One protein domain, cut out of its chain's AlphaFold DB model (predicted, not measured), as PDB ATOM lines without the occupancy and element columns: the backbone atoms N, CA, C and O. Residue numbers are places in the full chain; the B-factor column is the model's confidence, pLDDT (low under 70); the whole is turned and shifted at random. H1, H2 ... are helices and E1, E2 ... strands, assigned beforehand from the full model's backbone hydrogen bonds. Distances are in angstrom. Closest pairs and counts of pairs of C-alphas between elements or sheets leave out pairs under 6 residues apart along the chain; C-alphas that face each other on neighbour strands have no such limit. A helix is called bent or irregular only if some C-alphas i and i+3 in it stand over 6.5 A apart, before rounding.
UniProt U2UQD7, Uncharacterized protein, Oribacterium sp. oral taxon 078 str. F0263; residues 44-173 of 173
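AT A GLANCE: This is residues 44 to 173 of the 173 residues of an uncharacterized protein of Oribacterium sp. oral taxon 078 str. F0263 (UniProt U2UQD7). A small, twisted sheet of three strands is sandwiched between two helices, the long H4 over one face and H2 over the other, with H3 side by side with H2 and off the sheet. The short H1 only grazes the sheet, and in the long link from H2 to E3 residues 91 to 92 pair with E3. The 130 printed residues hold four named helices and three named strands, in the order E1 H1 E2 H2 E3 H3 H4; the mixed sheet runs E2 E1 E3, and the class is mixed, helices and strands. The whole is compact, with a radius of gyration of the C-alphas of 14.2 A and spans of 40 by 33 by 24 A.

IN THESE COORDINATES: E1, residues 44 to 48, begins at C-alpha 44 (1.566, 3.605, 33.663) and is 13.2 A long. H1 is residues 56 to 60, E2 residues 66 to 70. H2, residues 75 to 87, is 18.9 A long and begins at C-alpha 75 (21.385, 3.010, 29.535). E3, residues 110 to 116, is 19.0 A long, and H3, residues 123 to 137, 20.7 A. H4, residues 148 to 171, is 35.6 A long and ends at C-alpha 171 (0.233, 4.781, 47.872); it is irregular, with C-alphas 149 and 152 7.4 A apart.

HOW THE PARTS SIT: E1 is the inner strand. E2 and E1 are parallel at 20 degrees, with N 67 and O 44 2.9 A apart, within hydrogen-bond range. E1, H1 and E2 form a strand-helix-strand unit, two parallel neighbour strands with a helix between them in the chain; its crossover is right-handed. E1 and E3 are antiparallel at 147 degrees, with N 113 and O 45 2.8 A apart, within that range too. The sheet is strongly twisted, but only just, with C-alphas up to 4.4 A off its best plane. H2 is on the sheet at a height of 9.4 A, over E1 and E3, and runs along the strands, at 8 degrees to E1 on the local plane; its closest C-alphas to E1 are those of Val 78 and Thr 48, 6.3 A apart. H4 is on the opposite face at a height of 9.3 A, which gives three layers, helices on both faces of a sheet. H4 runs along the strands, at 13 degrees to E3 on the local plane; the closest C-alphas of the two are those of Ile 162 and Ser 110, 6.3 A apart. H1 only grazes the sheet, with its residues 56 to 58. H2 and H3 touch at a shallow tilt of 20 degrees, opposite ways, closest at the C-alphas of Arg 83 and Ile 129, 6.1 A apart. H3 and H4 are apart. In H1, H2 and H3 every O i to N i+4 pair is within hydrogen-bond range, in H4 18 of 20.

THE WHOLE: The C-alphas farthest apart, those of Gly 118 and Glu 149, are 44.4 A apart. The printed part has no cut. The link from H2 to E3 is long, with 22 residues. The mean pLDDT of the printed part is 89.3, and residues 99 to 104 and residue 173 are under 70.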
ATOM      1  N   PHE A  44       0.214   3.546  33.122       94.62
ATOM      2  CA  PHE A  44       1.566   3.605  33.663       94.62
ATOM      3  C   PHE A  44       2.462   2.618  32.931       94.62
ATOM      4  O   PHE A  44       2.060   1.494  32.636       94.62
ATOM      5  N   GLN A  45       3.692   3.031  32.641       95.31
ATOM      6  CA  GLN A  45       4.668   2.171  31.990       95.31
ATOM      7  C   GLN A  45       6.061   2.368  32.581       95.31
ATOM      8  O   GLN A  45       6.483   3.489  32.856       95.31
ATOM      9  N   ILE A  46       6.804   1.275  32.723       96.31
ATOM     10  CA  ILE A  46       8.232   1.283  33.025       96.31
ATOM     11  C   ILE A  46       9.008   0.915  31.770       96.31
ATOM     12  O   ILE A  46       8.821  -0.157  31.203       96.31
ATOM     13  N   ILE A  47       9.926   1.785  31.362       96.94
ATOM     14  CA  ILE A  47      10.871   1.512  30.278       96.94
ATOM     15  C   ILE A  47      12.192   1.116  30.911       96.94
ATOM     16  O   ILE A  47      12.749   1.867  31.717       96.94
ATOM     17  N   THR A  48      12.687  -0.071  30.568       96.56
ATOM     18  CA  THR A  48      13.852  -0.642  31.243       96.56
ATOM     19  C   THR A  48      14.721  -1.492  30.327       96.56
ATOM     20  O   THR A  48      14.229  -2.141  29.406       96.56
ATOM     21  N   ASN A  49      16.025  -1.520  30.597       95.69
ATOM     22  CA  ASN A  49      16.943  -2.531  30.062       95.69
ATOM     23  C   ASN A  49      17.358  -3.581  31.108       95.69
ATOM     24  O   ASN A  49      18.239  -4.402  30.843       95.69
ATOM     25  N   ASN A  50      16.748  -3.555  32.294       95.38
ATOM     26  CA  ASN A  50      16.996  -4.478  33.390       95.38
ATOM     27  C   ASN A  50      16.103  -5.724  33.243       95.38
ATOM     28  O   ASN A  50      14.899  -5.640  33.486       95.38
ATOM     29  N   PRO A  51      16.659  -6.896  32.880       94.38
ATOM     30  CA  PRO A  51      15.855  -8.099  32.658       94.38
ATOM     31  C   PRO A  51      15.221  -8.630  33.949       94.38
ATOM     32  O   PRO A  51      14.269  -9.396  33.897       94.38
ATOM     33  N   SER A  52      15.720  -8.217  35.118       93.19
ATOM     34  CA  SER A  52      15.204  -8.677  36.409       93.19
ATOM     35  C   SER A  52      13.836  -8.094  36.789       93.19
ATOM     36  O   SER A  52      13.304  -8.455  37.836       93.19
ATOM     37  N   LEU A  53      13.298  -7.177  35.975       90.00
ATOM     38  CA  LEU A  53      11.951  -6.624  36.122       90.00
ATOM     39  C   LEU A  53      10.892  -7.392  35.331       90.00
ATOM     40  O   LEU A  53       9.708  -7.244  35.631       90.00
ATOM     41  N   GLU A  54      11.291  -8.207  34.350       80.81
ATOM     42  CA  GLU A  54      10.347  -9.100  33.681       80.81
ATOM     43  C   GLU A  54       9.765 -10.080  34.710       80.81
ATOM     44  O   GLU A  54      10.495 -10.779  35.412       80.81
ATOM     45  N   GLY A  55       8.440 -10.104  34.840       75.12
ATOM     46  CA  GLY A  55       7.721 -10.985  35.764       75.12
ATOM     47  C   GLY A  55       7.744 -10.567  37.240       75.12
ATOM     48  O   GLY A  55       6.777 -10.854  37.942       75.12
ATOM     49  N   GLU A  56       8.768  -9.845  37.715       83.94
ATOM     50  CA  GLU A  56       8.834  -9.367  39.111       83.94
ATOM     51  C   GLU A  56       7.638  -8.471  39.448       83.94
ATOM     52  O   GLU A  56       7.004  -8.624  40.492       83.94
ATOM     53  N   LEU A  57       7.313  -7.541  38.548       83.00
ATOM     54  CA  LEU A  57       6.268  -6.554  38.793       83.00
ATOM     55  C   LEU A  57       4.885  -7.204  38.842       83.00
ATOM     56  O   LEU A  57       4.128  -6.942  39.769       83.00
ATOM     57  N   SER A  58       4.611  -8.136  37.927       81.19
ATOM     58  CA  SER A  58       3.381  -8.935  37.930       81.19
ATOM     59  C   SER A  58       3.277  -9.853  39.151       81.19
ATOM     60  O   SER A  58       2.177 -10.133  39.613       81.19
ATOM     61  N   HIS A  59       4.404 -10.332  39.688       85.00
ATOM     62  CA  HIS A  59       4.406 -11.152  40.899       85.00
ATOM     63  C   HIS A  59       4.119 -10.322  42.156       85.00
ATOM     64  O   HIS A  59       3.337 -10.742  43.008       85.00
ATOM     65  N   ARG A  60       4.752  -9.151  42.277       86.81
ATOM     66  CA  ARG A  60       4.648  -8.290  43.461       86.81
ATOM     67  C   ARG A  60       3.388  -7.422  43.469       86.81
ATOM     68  O   ARG A  60       2.846  -7.174  44.543       86.81
ATOM     69  N   TYR A  61       2.910  -7.006  42.297       86.19
ATOM     70  CA  TYR A  61       1.718  -6.172  42.124       86.19
ATOM     71  C   TYR A  61       0.813  -6.728  41.005       86.19
ATOM     72  O   TYR A  61       0.761  -6.161  39.913       86.19
ATOM     73  N   PRO A  62       0.081  -7.831  41.251       82.81
ATOM     74  CA  PRO A  62      -0.698  -8.517  40.212       82.81
ATOM     75  C   PRO A  62      -1.778  -7.649  39.552       82.81
ATOM     76  O   PRO A  62      -2.066  -7.817  38.373       82.81
ATOM     77  N   GLU A  63      -2.343  -6.710  40.311       83.62
ATOM     78  CA  GLU A  63      -3.453  -5.848  39.887       83.62
ATOM     79  C   GLU A  63      -3.002  -4.413  39.558       83.62
ATOM     80  O   GLU A  63      -3.835  -3.543  39.300       83.62
ATOM     81  N   ALA A  64      -1.695  -4.117  39.601       84.00
ATOM     82  CA  ALA A  64      -1.216  -2.769  39.308       84.00
ATOM     83  C   ALA A  64      -1.317  -2.475  37.800       84.00
ATOM     84  O   ALA A  64      -0.821  -3.263  36.992       84.00
ATOM     85  N   PRO A  65      -1.878  -1.320  37.396       86.50
ATOM     86  CA  PRO A  65      -2.029  -0.942  35.990       86.50
ATOM     87  C   PRO A  65      -0.712  -0.408  35.392       86.50
ATOM     88  O   PRO A  65      -0.678   0.679  34.815       86.50
ATOM     89  N   ILE A  66       0.387  -1.153  35.567       90.75
ATOM     90  CA  ILE A  66       1.745  -0.774  35.158       90.75
ATOM     91  C   ILE A  66       2.276  -1.790  34.143       90.75
ATOM     92  O   ILE A  66       2.517  -2.950  34.475       90.75
ATOM     93  N   ASP A  67       2.512  -1.337  32.915       91.88
ATOM     94  CA  ASP A  67       3.169  -2.123  31.869       91.88
ATOM     95  C   ASP A  67       4.701  -2.067  32.003       91.88
ATOM     96  O   ASP A  67       5.272  -1.029  32.343       91.88
ATOM     97  N   VAL A  68       5.398  -3.164  31.696       93.50
ATOM     98  CA  VAL A  68       6.871  -3.214  31.705       93.50
ATOM     99  C   VAL A  68       7.385  -3.405  30.283       93.50
ATOM    100  O   VAL A  68       7.343  -4.494  29.717       93.50
ATOM    101  N   SER A  69       7.963  -2.344  29.725       94.81
ATOM    102  CA  SER A  69       8.635  -2.355  28.428       94.81
ATOM    103  C   SER A  69      10.121  -2.667  28.609       94.81
ATOM    104  O   SER A  69      10.964  -1.763  28.651       94.81
ATOM    105  N   TYR A  70      10.452  -3.958  28.714       95.06
ATOM    106  CA  TYR A  70      11.843  -4.402  28.644       95.06
ATOM    107  C   TYR A  70      12.388  -4.253  27.221       95.06
ATOM    108  O   TYR A  70      11.779  -4.687  26.239       95.06
ATOM    109  N   ARG A  71      13.565  -3.638  27.098       93.12
ATOM    110  CA  ARG A  71      14.261  -3.443  25.826       93.12
ATOM    111  C   ARG A  71      15.748  -3.704  26.023       93.12
ATOM    112  O   ARG A  71      16.387  -3.099  26.882       93.12
ATOM    113  N   LYS A  72      16.342  -4.556  25.185       92.62
ATOM    114  CA  LYS A  72      17.788  -4.829  25.201       92.62
ATOM    115  C   LYS A  72      18.572  -3.646  24.614       92.62
ATOM    116  O   LYS A  72      19.018  -3.680  23.470       92.62
ATOM    117  N   LEU A  73      18.690  -2.585  25.406       90.12
ATOM    118  CA  LEU A  73      19.228  -1.276  25.048       90.12
ATOM    119  C   LEU A  73      20.368  -0.868  25.994       90.12
ATOM    120  O   LEU A  73      20.477  -1.376  27.110       90.12
ATOM    121  N   SER A  74      21.199   0.089  25.572       91.88
ATOM    122  CA  SER A  74      22.117   0.775  26.493       91.88
ATOM    123  C   SER A  74      21.352   1.693  27.448       91.88
ATOM    124  O   SER A  74      20.239   2.127  27.139       91.88
ATOM    125  N   PHE A  75      21.967   2.063  28.572       92.00
ATOM    126  CA  PHE A  75      21.385   3.010  29.535       92.00
ATOM    127  C   PHE A  75      20.942   4.314  28.854       92.00
ATOM    128  O   PHE A  75      19.820   4.781  29.033       92.00
ATOM    129  N   ARG A  76      21.803   4.884  28.001       93.06
ATOM    130  CA  ARG A  76      21.492   6.094  27.224       93.06
ATOM    131  C   ARG A  76      20.286   5.896  26.299       93.06
ATOM    132  O   ARG A  76      19.467   6.799  26.132       93.06
ATOM    133  N   SER A  77      20.178   4.720  25.686       94.88
ATOM    134  CA  SER A  77      19.075   4.395  24.778       94.88
ATOM    135  C   SER A  77      17.751   4.218  25.527       94.88
ATOM    136  O   SER A  77      16.714   4.580  24.983       94.88
ATOM    137  N   VAL A  78      17.774   3.758  26.787       95.88
ATOM    138  CA  VAL A  78      16.598   3.800  27.676       95.88
ATOM    139  C   VAL A  78      16.150   5.244  27.897       95.88
ATOM    140  O   VAL A  78      14.984   5.551  27.675       95.88
ATOM    141  N   LEU A  79      17.069   6.155  28.246       96.12
ATOM    142  CA  LEU A  79      16.728   7.576  28.414       96.12
ATOM    143  C   LEU A  79      16.167   8.200  27.126       96.12
ATOM    144  O   LEU A  79      15.222   8.983  27.171       96.12
ATOM    145  N   THR A  80      16.722   7.824  25.972       97.19
ATOM    146  CA  THR A  80      16.241   8.289  24.661       97.19
ATOM    147  C   THR A  80      14.819   7.794  24.389       97.19
ATOM    148  O   THR A  80      13.965   8.585  24.008       97.19
ATOM    149  N   ALA A  81      14.538   6.515  24.659       97.94
ATOM    150  CA  ALA A  81      13.198   5.951  24.514       97.94
ATOM    151  C   ALA A  81      12.170   6.638  25.426       97.94
ATOM    152  O   ALA A  81      11.056   6.906  24.997       97.94
ATOM    153  N   VAL A  82      12.554   6.964  26.662       97.94
ATOM    154  CA  VAL A  82      11.708   7.723  27.597       97.94
ATOM    155  C   VAL A  82      11.401   9.119  27.056       97.94
ATOM    156  O   VAL A  82      10.255   9.555  27.103       97.94
ATOM    157  N   ARG A  83      12.399   9.819  26.508       98.00
ATOM    158  CA  ARG A  83      12.192  11.131  25.881       98.00
ATOM    159  C   ARG A  83      11.213  11.050  24.711       98.00
ATOM    160  O   ARG A  83      10.366  11.926  24.580       98.00
ATOM    161  N   ASP A  84      11.320  10.023  23.874       97.69
ATOM    162  CA  ASP A  84      10.434   9.874  22.718       97.69
ATOM    163  C   ASP A  84       8.964   9.691  23.154       97.69
ATOM    164  O   ASP A  84       8.063  10.237  22.520       97.69
ATOM    165  N   GLU A  85       8.714   9.027  24.286       97.00
ATOM    166  CA  GLU A  85       7.373   8.922  24.885       97.00
ATOM    167  C   GLU A  85       6.904  10.261  25.482       97.00
ATOM    168  O   GLU A  85       5.739  10.628  25.333       97.00
ATOM    169  N   ILE A  86       7.803  11.035  26.101       97.31
ATOM    170  CA  ILE A  86       7.500  12.387  26.611       97.31
ATOM    171  C   ILE A  86       7.133  13.335  25.465       97.31
ATOM    172  O   ILE A  86       6.161  14.078  25.572       97.31
ATOM    173  N   HIS A  87       7.847  13.271  24.335       96.00
ATOM    174  CA  HIS A  87       7.461  13.986  23.114       96.00
ATOM    175  C   HIS A  87       6.066  13.586  22.611       96.00
ATOM    176  O   HIS A  87       5.396  14.399  21.978       96.00
ATOM    177  N   GLY A  88       5.624  12.362  22.909       94.12
ATOM    178  CA  GLY A  88       4.272  11.871  22.648       94.12
ATOM    179  C   GLY A  88       3.209  12.297  23.671       94.12
ATOM    180  O   GLY A  88       2.062  11.892  23.518       94.12
ATOM    181  N   GLY A  89       3.557  13.088  24.694       95.12
ATOM    182  CA  GLY A  89       2.634  13.580  25.730       95.12
ATOM    183  C   GLY A  89       2.759  12.880  27.090       95.12
ATOM    184  O   GLY A  89       2.096  13.281  28.059       95.12
ATOM    185  N   ALA A  90       3.625  11.864  27.207       96.50
ATOM    186  CA  ALA A  90       3.862  11.180  28.474       96.50
ATOM    187  C   ALA A  90       4.502  12.103  29.526       96.50
ATOM    188  O   ALA A  90       5.217  13.057  29.207       96.50
ATOM    189  N   LYS A  91       4.268  11.786  30.799       96.88
ATOM    190  CA  LYS A  91       4.829  12.486  31.957       96.88
ATOM    191  C   LYS A  91       5.780  11.574  32.727       96.88
ATOM    192  O   LYS A  91       5.502  10.392  32.915       96.88
ATOM    193  N   LEU A  92       6.896  12.118  33.207       96.44
ATOM    194  CA  LEU A  92       7.797  11.406  34.113       96.44
ATOM    195  C   LEU A  92       7.192  11.289  35.510       96.44
ATOM    196  O   LEU A  92       6.790  12.288  36.102       96.44
ATOM    197  N   LEU A  93       7.212  10.076  36.064       94.50
ATOM    198  CA  LEU A  93       6.812   9.810  37.451       94.50
ATOM    199  C   LEU A  93       7.990   9.432  38.351       94.50
ATOM    200  O   LEU A  93       7.895   9.484  39.571       94.50
ATOM    201  N   SER A  94       9.122   9.062  37.756       92.75
ATOM    202  CA  SER A  94      10.364   8.782  38.476       92.75
ATOM    203  C   SER A  94      11.501   9.613  37.902       92.75
ATOM    204  O   SER A  94      11.557   9.872  36.699       92.75
ATOM    205  N   HIS A  95      12.431  10.035  38.760       87.31
ATOM    206  CA  HIS A  95      13.571  10.815  38.299       87.31
ATOM    207  C   HIS A  95      14.478   9.949  37.391       87.31
ATOM    208  O   HIS A  95      14.898   8.870  37.820       87.31
ATOM    209  N   PRO A  96      14.853  10.384  36.171       83.56
ATOM    210  CA  PRO A  96      15.652   9.560  35.251       83.56
ATOM    211  C   PRO A  96      17.055   9.228  35.782       83.56
ATOM    212  O   PRO A  96      17.618   8.175  35.486       83.56
ATOM    213  N   LEU A  97      17.596  10.101  36.633       82.12
ATOM    214  CA  LEU A  97      18.826   9.885  37.402       82.12
ATOM    215  C   LEU A  97      18.519   9.521  38.865       82.12
ATOM    216  O   LEU A  97      19.148  10.051  39.774       82.12
ATOM    217  N   SER A  98      17.475   8.727  39.113       70.19
ATOM    218  CA  SER A  98      17.111   8.292  40.466       70.19
ATOM    219  C   SER A  98      18.223   7.470  41.127       70.19
ATOM    220  O   SER A  98      18.854   6.628  40.486       70.19
ATOM    221  N   GLY A  99      18.414   7.711  42.429       64.00
ATOM    222  CA  GLY A  99      19.469   7.115  43.247       64.00
ATOM    223  C   GLY A  99      20.769   7.925  43.244       64.00
ATOM    224  O   GLY A  99      21.048   8.692  42.331       64.00
ATOM    225  N   SER A 100      21.608   7.735  44.265       67.56
ATOM    226  CA  SER A 100      22.964   8.318  44.314       67.56
ATOM    227  C   SER A 100      23.956   7.618  43.372       67.56
ATOM    228  O   SER A 100      25.150   7.907  43.415       67.56
ATOM    229  N   VAL A 101      23.465   6.680  42.554       63.84
ATOM    230  CA  VAL A 101      24.250   5.867  41.628       63.84
ATOM    231  C   VAL A 101      24.480   6.673  40.363       63.84
ATOM    232  O   VAL A 101      23.541   7.046  39.656       63.84
ATOM    233  N   LYS A 102      25.742   6.971  40.075       67.19
ATOM    234  CA  LYS A 102      26.092   7.776  38.904       67.19
ATOM    235  C   LYS A 102      25.838   6.977  37.624       67.19
ATOM    236  O   LYS A 102      26.010   5.760  37.628       67.19
ATOM    237  N   PRO A 103      25.559   7.638  36.485       61.06
ATOM    238  CA  PRO A 103      25.464   6.959  35.195       61.06
ATOM    239  C   PRO A 103      26.679   6.082  34.856       61.06
ATOM    240  O   PRO A 103      26.528   5.116  34.137       61.06
ATOM    241  N   LEU A 104      27.876   6.346  35.381       63.66
ATOM    242  CA  LEU A 104      29.032   5.465  35.165       63.66
ATOM    243  C   LEU A 104      28.943   4.112  35.893       63.66
ATOM    244  O   LEU A 104      29.593   3.152  35.488       63.66
ATOM    245  N   GLU A 105      28.173   4.035  36.975       76.69
ATOM    246  CA  GLU A 105      28.305   2.983  37.987       76.69
ATOM    247  C   GLU A 105      27.430   1.752  37.716       76.69
ATOM    248  O   GLU A 105      27.671   0.711  38.315       76.69
ATOM    249  N   THR A 106      26.444   1.833  36.814       86.06
ATOM    250  CA  THR A 106      25.536   0.713  36.502       86.06
ATOM    251  C   THR A 106      25.190   0.636  35.012       86.06
ATOM    252  O   THR A 106      24.936   1.675  34.405       86.06
ATOM    253  N   PRO A 107      25.119  -0.560  34.399       90.31
ATOM    254  CA  PRO A 107      24.602  -0.756  33.040       90.31
ATOM    255  C   PRO A 107      23.074  -0.712  32.931       90.31
ATOM    256  O   PRO A 107      22.554  -0.628  31.815       90.31
ATOM    257  N   TYR A 108      22.353  -0.738  34.053       92.75
ATOM    258  CA  TYR A 108      20.898  -0.851  34.068       92.75
ATOM    259  C   TYR A 108      20.203   0.459  34.430       92.75
ATOM    260  O   TYR A 108      20.674   1.207  35.290       92.75
ATOM    261  N   LYS A 109      19.068   0.714  33.774       94.25
ATOM    262  CA  LYS A 109      18.151   1.805  34.091       94.25
ATOM    263  C   LYS A 109      16.707   1.394  33.870       94.25
ATOM    264  O   LYS A 109      16.376   0.846  32.820       94.25
ATOM    265  N   SER A 110      15.865   1.797  34.812       95.50
ATOM    266  CA  SER A 110      14.408   1.723  34.726       95.50
ATOM    267  C   SER A 110      13.771   3.079  35.017       95.50
ATOM    268  O   SER A 110      14.136   3.739  35.991       95.50
ATOM    269  N   VAL A 111      12.824   3.508  34.183       96.94
ATOM    270  CA  VAL A 111      12.107   4.782  34.356       96.94
ATOM    271  C   VAL A 111      10.605   4.554  34.236       96.94
ATOM    272  O   VAL A 111      10.147   4.005  33.239       96.94
ATOM    273  N   LEU A 112       9.863   4.994  35.250       96.69
ATOM    274  CA  LEU A 112       8.403   5.002  35.313       96.69
ATOM    275  C   LEU A 112       7.851   6.296  34.700       96.69
ATOM    276  O   LEU A 112       8.270   7.399  35.081       96.69
ATOM    277  N   ILE A 113       6.898   6.138  33.786       97.12
ATOM    278  CA  ILE A 113       6.160   7.205  33.109       97.12
ATOM    279  C   ILE A 113       4.650   6.973  33.203       97.12
ATOM    280  O   ILE A 113       4.179   5.840  33.315       97.12
ATOM    281  N   GLU A 114       3.898   8.060  33.102       96.06
ATOM    282  CA  GLU A 114       2.466   8.070  32.821       96.06
ATOM    283  C   GLU A 114       2.279   8.391  31.337       96.06
ATOM    284  O   GLU A 114       2.601   9.494  30.888       96.06
ATOM    285  N   ARG A 115       1.766   7.444  30.557       94.12
ATOM    286  CA  ARG A 115       1.301   7.708  29.195       94.12
ATOM    287  C   ARG A 115      -0.035   8.426  29.267       94.12
ATOM    288  O   ARG A 115      -0.939   7.973  29.964       94.12
ATOM    289  N   ARG A 116      -0.140   9.540  28.548       93.19
ATOM    290  CA  ARG A 116      -1.327  10.395  28.524       93.19
ATOM    291  C   ARG A 116      -1.688  10.676  27.074       93.19
ATOM    292  O   ARG A 116      -1.091  11.545  26.436       93.19
ATOM    293  N   ASP A 117      -2.633   9.911  26.547       84.81
ATOM    294  CA  ASP A 117      -3.060  10.057  25.159       84.81
ATOM    295  C   ASP A 117      -3.708  11.427  24.936       84.81
ATOM    296  O   ASP A 117      -4.570  11.856  25.698       84.81
ATOM    297  N   GLY A 118      -3.272  12.131  23.889       84.00
ATOM    298  CA  GLY A 118      -3.802  13.451  23.537       84.00
ATOM    299  C   GLY A 118      -3.428  14.582  24.501       84.00
ATOM    300  O   GLY A 118      -3.979  15.674  24.373       84.00
ATOM    301  N   ALA A 119      -2.517  14.345  25.451       88.94
ATOM    302  CA  ALA A 119      -2.013  15.382  26.342       88.94
ATOM    303  C   ALA A 119      -0.958  16.265  25.665       88.94
ATOM    304  O   ALA A 119      -0.190  15.816  24.812       88.94
ATOM    305  N   ASP A 120      -0.888  17.520  26.107       93.25
ATOM    306  CA  ASP A 120       0.190  18.427  25.729       93.25
ATOM    307  C   ASP A 120       1.541  17.956  26.294       93.25
ATOM    308  O   ASP A 120       1.628  17.259  27.312       93.25
ATOM    309  N   LEU A 121       2.613  18.385  25.627       94.94
ATOM    310  CA  LEU A 121       3.989  18.116  26.027       94.94
ATOM    311  C   LEU A 121       4.274  18.631  27.445       94.94
ATOM    312  O   LEU A 121       4.154  19.824  27.729       94.94
ATOM    313  N   ASP A 122       4.726  17.735  28.320       96.69
ATOM    314  CA  ASP A 122       5.148  18.077  29.676       96.69
ATOM    315  C   ASP A 122       6.573  18.653  29.658       96.69
ATOM    316  O   ASP A 122       7.563  17.918  29.595       96.69
ATOM    317  N   LEU A 123       6.686  19.985  29.661       96.94
ATOM    318  CA  LEU A 123       7.976  20.680  29.546       96.94
ATOM    319  C   LEU A 123       8.925  20.383  30.715       96.94
ATOM    320  O   LEU A 123      10.140  20.342  30.514       96.94
ATOM    321  N   ASP A 124       8.387  20.140  31.909       96.94
ATOM    322  CA  ASP A 124       9.186  19.775  33.080       96.94
ATOM    323  C   ASP A 124       9.799  18.383  32.899       96.94
ATOM    324  O   ASP A 124      11.011  18.208  33.066       96.94
ATOM    325  N   SER A 125       8.998  17.406  32.463       97.38
ATOM    326  CA  SER A 125       9.483  16.066  32.123       97.38
ATOM    327  C   SER A 125      10.513  16.114  30.998       97.38
ATOM    328  O   SER A 125      11.549  15.450  31.084       97.38
ATOM    329  N   LEU A 126      10.273  16.930  29.966       97.81
ATOM    330  CA  LEU A 126      11.212  17.107  28.861       97.81
ATOM    331  C   LEU A 126      12.551  17.675  29.347       97.81
ATOM    332  O   LEU A 126      13.611  17.145  29.019       97.81
ATOM    333  N   SER A 127      12.507  18.731  30.156       97.19
ATOM    334  CA  SER A 127      13.705  19.344  30.732       97.19
ATOM    335  C   SER A 127      14.497  18.331  31.562       97.19
ATOM    336  O   SER A 127      15.713  18.199  31.403       97.19
ATOM    337  N   LEU A 128      13.822  17.548  32.409       96.25
ATOM    338  CA  LEU A 128      14.464  16.531  33.243       96.25
ATOM    339  C   LEU A 128      15.120  15.416  32.421       96.25
ATOM    340  O   LEU A 128      16.265  15.053  32.708       96.25
ATOM    341  N   ILE A 129      14.434  14.873  31.408       97.69
ATOM    342  CA  ILE A 129      15.004  13.790  30.596       97.69
ATOM    343  C   ILE A 129      16.167  14.281  29.731       97.69
ATOM    344  O   ILE A 129      17.182  13.593  29.638       97.69
ATOM    345  N   GLU A 130      16.074  15.486  29.164       96.94
ATOM    346  CA  GLU A 130      17.151  16.076  28.365       96.94
ATOM    347  C   GLU A 130      18.386  16.352  29.224       96.94
ATOM    348  O   GLU A 130      19.502  15.991  28.850       96.94
ATOM    349  N   ASN A 131      18.201  16.886  30.434       94.62
ATOM    350  CA  ASN A 131      19.295  17.065  31.389       94.62
ATOM    351  C   ASN A 131      19.944  15.725  31.776       94.62
ATOM    352  O   ASN A 131      21.169  15.640  31.895       94.62
ATOM    353  N   ALA A 132      19.151  14.662  31.937       93.31
ATOM    354  CA  ALA A 132      19.664  13.326  32.225       93.31
ATOM    355  C   ALA A 132      20.467  12.736  31.057       93.31
ATOM    356  O   ALA A 132      21.535  12.162  31.280       93.31
ATOM    357  N   ILE A 133      19.993  12.913  29.819       94.31
ATOM    358  CA  ILE A 133      20.710  12.504  28.604       94.31
ATOM    359  C   ILE A 133      22.026  13.278  28.493       94.31
ATOM    360  O   ILE A 133      23.077  12.660  28.356       94.31
ATOM    361  N   GLN A 134      22.003  14.604  28.648       93.19
ATOM    362  CA  GLN A 134      23.214  15.431  28.612       93.19
ATOM    363  C   GLN A 134      24.219  15.042  29.701       93.19
ATOM    364  O   GLN A 134      25.425  15.025  29.459       93.19
ATOM    365  N   ALA A 135      23.749  14.725  30.910       89.56
ATOM    366  CA  ALA A 135      24.607  14.231  31.980       89.56
ATOM    367  C   ALA A 135      25.206  12.860  31.642       89.56
ATOM    368  O   ALA A 135      26.382  12.636  31.921       89.56
ATOM    369  N   CYS A 136      24.429  11.967  31.023       88.88
ATOM    370  CA  CYS A 136      24.904  10.671  30.548       88.88
ATOM    371  C   CYS A 136      25.948  10.821  29.430       88.88
ATOM    372  O   CYS A 136      26.945  10.111  29.449       88.88
ATOM    373  N   ASP A 137      25.763  11.769  28.508       88.69
ATOM    374  CA  ASP A 137      26.632  11.989  27.342       88.69
ATOM    375  C   ASP A 137      28.020  12.537  27.706       88.69
ATOM    376  O   ASP A 137      28.967  12.408  26.930       88.69
ATOM    377  N   LYS A 138      28.182  13.088  28.916       85.94
ATOM    378  CA  LYS A 138      29.504  13.431  29.474       85.94
ATOM    379  C   LYS A 138      30.379  12.198  29.714       85.94
ATOM    380  O   LYS A 138      31.584  12.343  29.914       85.94
ATOM    381  N   PHE A 139      29.787  11.010  29.701       78.19
ATOM    382  CA  PHE A 139      30.441   9.740  29.958       78.19
ATOM    383  C   PHE A 139      30.335   8.847  28.725       78.19
ATOM    384  O   PHE A 139      29.273   8.734  28.112       78.19
ATOM    385  N   LYS A 140      31.431   8.192  28.337       74.50
ATOM    386  CA  LYS A 140      31.381   7.254  27.214       74.50
ATOM    387  C   LYS A 140      30.860   5.913  27.718       74.50
ATOM    388  O   LYS A 140      31.215   5.481  28.806       74.50
ATOM    389  N   GLU A 141      30.070   5.217  26.904       73.12
ATOM    390  CA  GLU A 141      29.515   3.907  27.284       73.12
ATOM    391  C   GLU A 141      30.611   2.884  27.631       73.12
ATOM    392  O   GLU A 141      30.450   2.079  28.536       73.12
ATOM    393  N   GLN A 142      31.768   2.974  26.972       72.00
ATOM    394  CA  GLN A 142      32.950   2.154  27.266       72.00
ATOM    395  C   GLN A 142      33.535   2.372  28.676       72.00
ATOM    396  O   GLN A 142      34.265   1.516  29.163       72.00
ATOM    397  N   ASP A 143      33.233   3.508  29.314       72.69
ATOM    398  CA  ASP A 143      33.709   3.852  30.658       72.69
ATOM    399  C   ASP A 143      32.760   3.309  31.746       72.69
ATOM    400  O   ASP A 143      33.022   3.454  32.941       72.69
ATOM    401  N   ARG A 144      31.635   2.699  31.346       79.38
ATOM    402  CA  ARG A 144      30.620   2.168  32.252       79.38
ATOM    403  C   ARG A 144      31.061   0.836  32.856       79.38
ATOM    404  O   ARG A 144      31.702   0.009  32.205       79.38
ATOM    405  N   ILE A 145      30.688   0.598  34.112       75.94
ATOM    406  CA  ILE A 145      31.080  -0.619  34.828       75.94
ATOM    407  C   ILE A 145      30.310  -1.837  34.290       75.94
ATOM    408  O   ILE A 145      29.139  -2.054  34.598       75.94
ATOM    409  N   HIS A 146      31.002  -2.677  33.521       80.19
ATOM    410  CA  HIS A 146      30.506  -3.959  33.013       80.19
ATOM    411  C   HIS A 146      31.240  -5.135  33.665       80.19
ATOM    412  O   HIS A 146      31.877  -5.937  32.989       80.19
ATOM    413  N   ILE A 147      31.162  -5.233  34.992       86.19
ATOM    414  CA  ILE A 147      31.735  -6.360  35.743       86.19
ATOM    415  C   ILE A 147      30.712  -7.511  35.723       86.19
ATOM    416  O   ILE A 147      29.613  -7.321  36.261       86.19
ATOM    417  N   PRO A 148      30.998  -8.663  35.078       86.81
ATOM    418  CA  PRO A 148      30.049  -9.775  34.951       86.81
ATOM    419  C   PRO A 148      29.532 -10.299  36.295       86.81
ATOM    420  O   PRO A 148      28.348 -10.612  36.430       86.81
ATOM    421  N   GLU A 149      30.398 -10.340  37.303       90.69
ATOM    422  CA  GLU A 149      30.106 -10.854  38.642       90.69
ATOM    423  C   GLU A 149      29.112  -9.960  39.397       90.69
ATOM    424  O   GLU A 149      28.314 -10.463  40.181       90.69
ATOM    425  N   LEU A 150      29.115  -8.654  39.110       90.38
ATOM    426  CA  LEU A 150      28.267  -7.656  39.769       90.38
ATOM    427  C   LEU A 150      26.969  -7.369  39.011       90.38
ATOM    428  O   LEU A 150      26.174  -6.533  39.437       90.38
ATOM    429  N   GLN A 151      26.711  -8.044  37.883       90.31
ATOM    430  CA  GLN A 151      25.518  -7.766  37.077       90.31
ATOM    431  C   GLN A 151      24.230  -7.921  37.883       90.31
ATOM    432  O   GLN A 151      23.342  -7.081  37.769       90.31
ATOM    433  N   LYS A 152      24.140  -8.952  38.729       92.62
ATOM    434  CA  LYS A 152      22.973  -9.168  39.592       92.62
ATOM    435  C   LYS A 152      22.809  -8.065  40.636       92.62
ATOM    436  O   LYS A 152      21.680  -7.665  40.901       92.62
ATOM    437  N   ASP A 153      23.908  -7.549  41.179       92.44
ATOM    438  CA  ASP A 153      23.869  -6.459  42.156       92.44
ATOM    439  C   ASP A 153      23.406  -5.158  41.496       92.44
ATOM    440  O   ASP A 153      22.512  -4.488  42.010       92.44
ATOM    441  N   PHE A 154      23.920  -4.839  40.303       92.19
ATOM    442  CA  PHE A 154      23.455  -3.682  39.534       92.19
ATOM    443  C   PHE A 154      21.969  -3.782  39.167       92.19
ATOM    444  O   PHE A 154      21.243  -2.792  39.275       92.19
ATOM    445  N   GLN A 155      21.505  -4.973  38.772       93.38
ATOM    446  CA  GLN A 155      20.085  -5.234  38.517       93.38
ATOM    447  C   GLN A 155      19.246  -5.033  39.779       93.38
ATOM    448  O   GLN A 155      18.193  -4.401  39.711       93.38
ATOM    449  N   LEU A 156      19.710  -5.540  40.925       92.81
ATOM    450  CA  LEU A 156      19.024  -5.409  42.206       92.81
ATOM    451  C   LEU A 156      18.906  -3.946  42.629       92.81
ATOM    452  O   LEU A 156      17.834  -3.541  43.073       92.81
ATOM    453  N   VAL A 157      19.967  -3.154  42.474       92.19
ATOM    454  CA  VAL A 157      19.965  -1.725  42.814       92.19
ATOM    455  C   VAL A 157      18.940  -0.964  41.974       92.19
ATOM    456  O   VAL A 157      18.063  -0.310  42.537       92.19
ATOM    457  N   ASP A 158      18.998  -1.084  40.646       93.25
ATOM    458  CA  ASP A 158      18.050  -0.405  39.752       93.25
ATOM    459  C   ASP A 158      16.604  -0.870  39.990       93.25
ATOM    460  O   ASP A 158      15.693  -0.047  40.110       93.25
ATOM    461  N   ARG A 159      16.398  -2.182  40.163       94.25
ATOM    462  CA  ARG A 159      15.089  -2.755  40.489       94.25
ATOM    463  C   ARG A 159      14.550  -2.214  41.812       94.25
ATOM    464  O   ARG A 159      13.383  -1.857  41.895       94.25
ATOM    465  N   SER A 160      15.380  -2.125  42.845       92.62
ATOM    466  CA  SER A 160      14.944  -1.619  44.154       92.62
ATOM    467  C   SER A 160      14.495  -0.162  44.060       92.62
ATOM    468  O   SER A 160      13.446   0.185  44.591       92.62
ATOM    469  N   LEU A 161      15.241   0.668  43.320       93.19
ATOM    470  CA  LEU A 161      14.900   2.075  43.097       93.19
ATOM    471  C   LEU A 161      13.560   2.243  42.373       93.19
ATOM    472  O   LEU A 161      12.747   3.073  42.782       93.19
ATOM    473  N   ILE A 162      13.314   1.471  41.310       94.44
ATOM    474  CA  ILE A 162      12.057   1.595  40.565       94.44
ATOM    475  C   ILE A 162      10.871   1.029  41.346       94.44
ATOM    476  O   ILE A 162       9.802   1.626  41.312       94.44
ATOM    477  N   LEU A 163      11.052  -0.058  42.105       93.06
ATOM    478  CA  LEU A 163       9.986  -0.606  42.947       93.06
ATOM    479  C   LEU A 163       9.587   0.377  44.053       93.06
ATOM    480  O   LEU A 163       8.404   0.506  44.329       93.06
ATOM    481  N   THR A 164      10.530   1.141  44.618       92.38
ATOM    482  CA  THR A 164      10.186   2.238  45.540       92.38
ATOM    483  C   THR A 164       9.341   3.319  44.862       92.38
ATOM    484  O   THR A 164       8.392   3.809  45.465       92.38
ATOM    485  N   ALA A 165       9.642   3.679  43.610       92.56
ATOM    486  CA  ALA A 165       8.821   4.635  42.864       92.56
ATOM    487  C   ALA A 165       7.414   4.081  42.570       92.56
ATOM    488  O   ALA A 165       6.441   4.825  42.649       92.56
ATOM    489  N   VAL A 166       7.304   2.780  42.279       93.06
ATOM    490  CA  VAL A 166       6.015   2.086  42.136       93.06
ATOM    491  C   VAL A 166       5.242   2.094  43.452       93.06
ATOM    492  O   VAL A 166       4.071   2.450  43.444       93.06
ATOM    493  N   ASP A 167       5.881   1.773  44.579       92.69
ATOM    494  CA  ASP A 167       5.247   1.817  45.903       92.69
ATOM    495  C   ASP A 167       4.705   3.222  46.214       92.69
ATOM    496  O   ASP A 167       3.573   3.347  46.671       92.69
ATOM    497  N   SER A 168       5.477   4.278  45.917       91.62
ATOM    498  CA  SER A 168       5.024   5.669  46.077       91.62
ATOM    499  C   SER A 168       3.830   6.006  45.180       91.62
ATOM    500  O   SER A 168       2.864   6.586  45.662       91.62
ATOM    501  N   LEU A 169       3.857   5.601  43.905       90.44
ATOM    502  CA  LEU A 169       2.726   5.792  42.992       90.44
ATOM    503  C   LEU A 169       1.467   5.079  43.505       90.44
ATOM    504  O   LEU A 169       0.377   5.636  43.455       90.44
ATOM    505  N   LEU A 170       1.605   3.840  43.980       88.62
ATOM    506  CA  LEU A 170       0.474   3.040  44.443       88.62
ATOM    507  C   LEU A 170      -0.092   3.527  45.779       88.62
ATOM    508  O   LEU A 170      -1.274   3.325  46.025       88.62
ATOM    509  N   SER A 171       0.716   4.175  46.625       87.19
ATOM    510  CA  SER A 171       0.233   4.781  47.872       87.19
ATOM    511  C   SER A 171      -0.614   6.040  47.677       87.19
ATOM    512  O   SER A 171      -1.264   6.473  48.626       87.19
ATOM    513  N   ASP A 172      -0.609   6.620  46.474       75.62
ATOM    514  CA  ASP A 172      -1.421   7.791  46.133       75.62
ATOM    515  C   ASP A 172      -2.863   7.422  45.700       75.62
ATOM    516  O   ASP A 172      -3.672   8.323  45.457       75.62
ATOM    517  N   PHE A 173      -3.195   6.123  45.622       67.31
ATOM    518  CA  PHE A 173      -4.535   5.583  45.324       67.31
ATOM    519  C   PHE A 173      -5.205   4.980  46.567       67.31
ATOM    520  O   PHE A 173      -6.451   5.095  46.658       67.31
TER     521      PHE A 173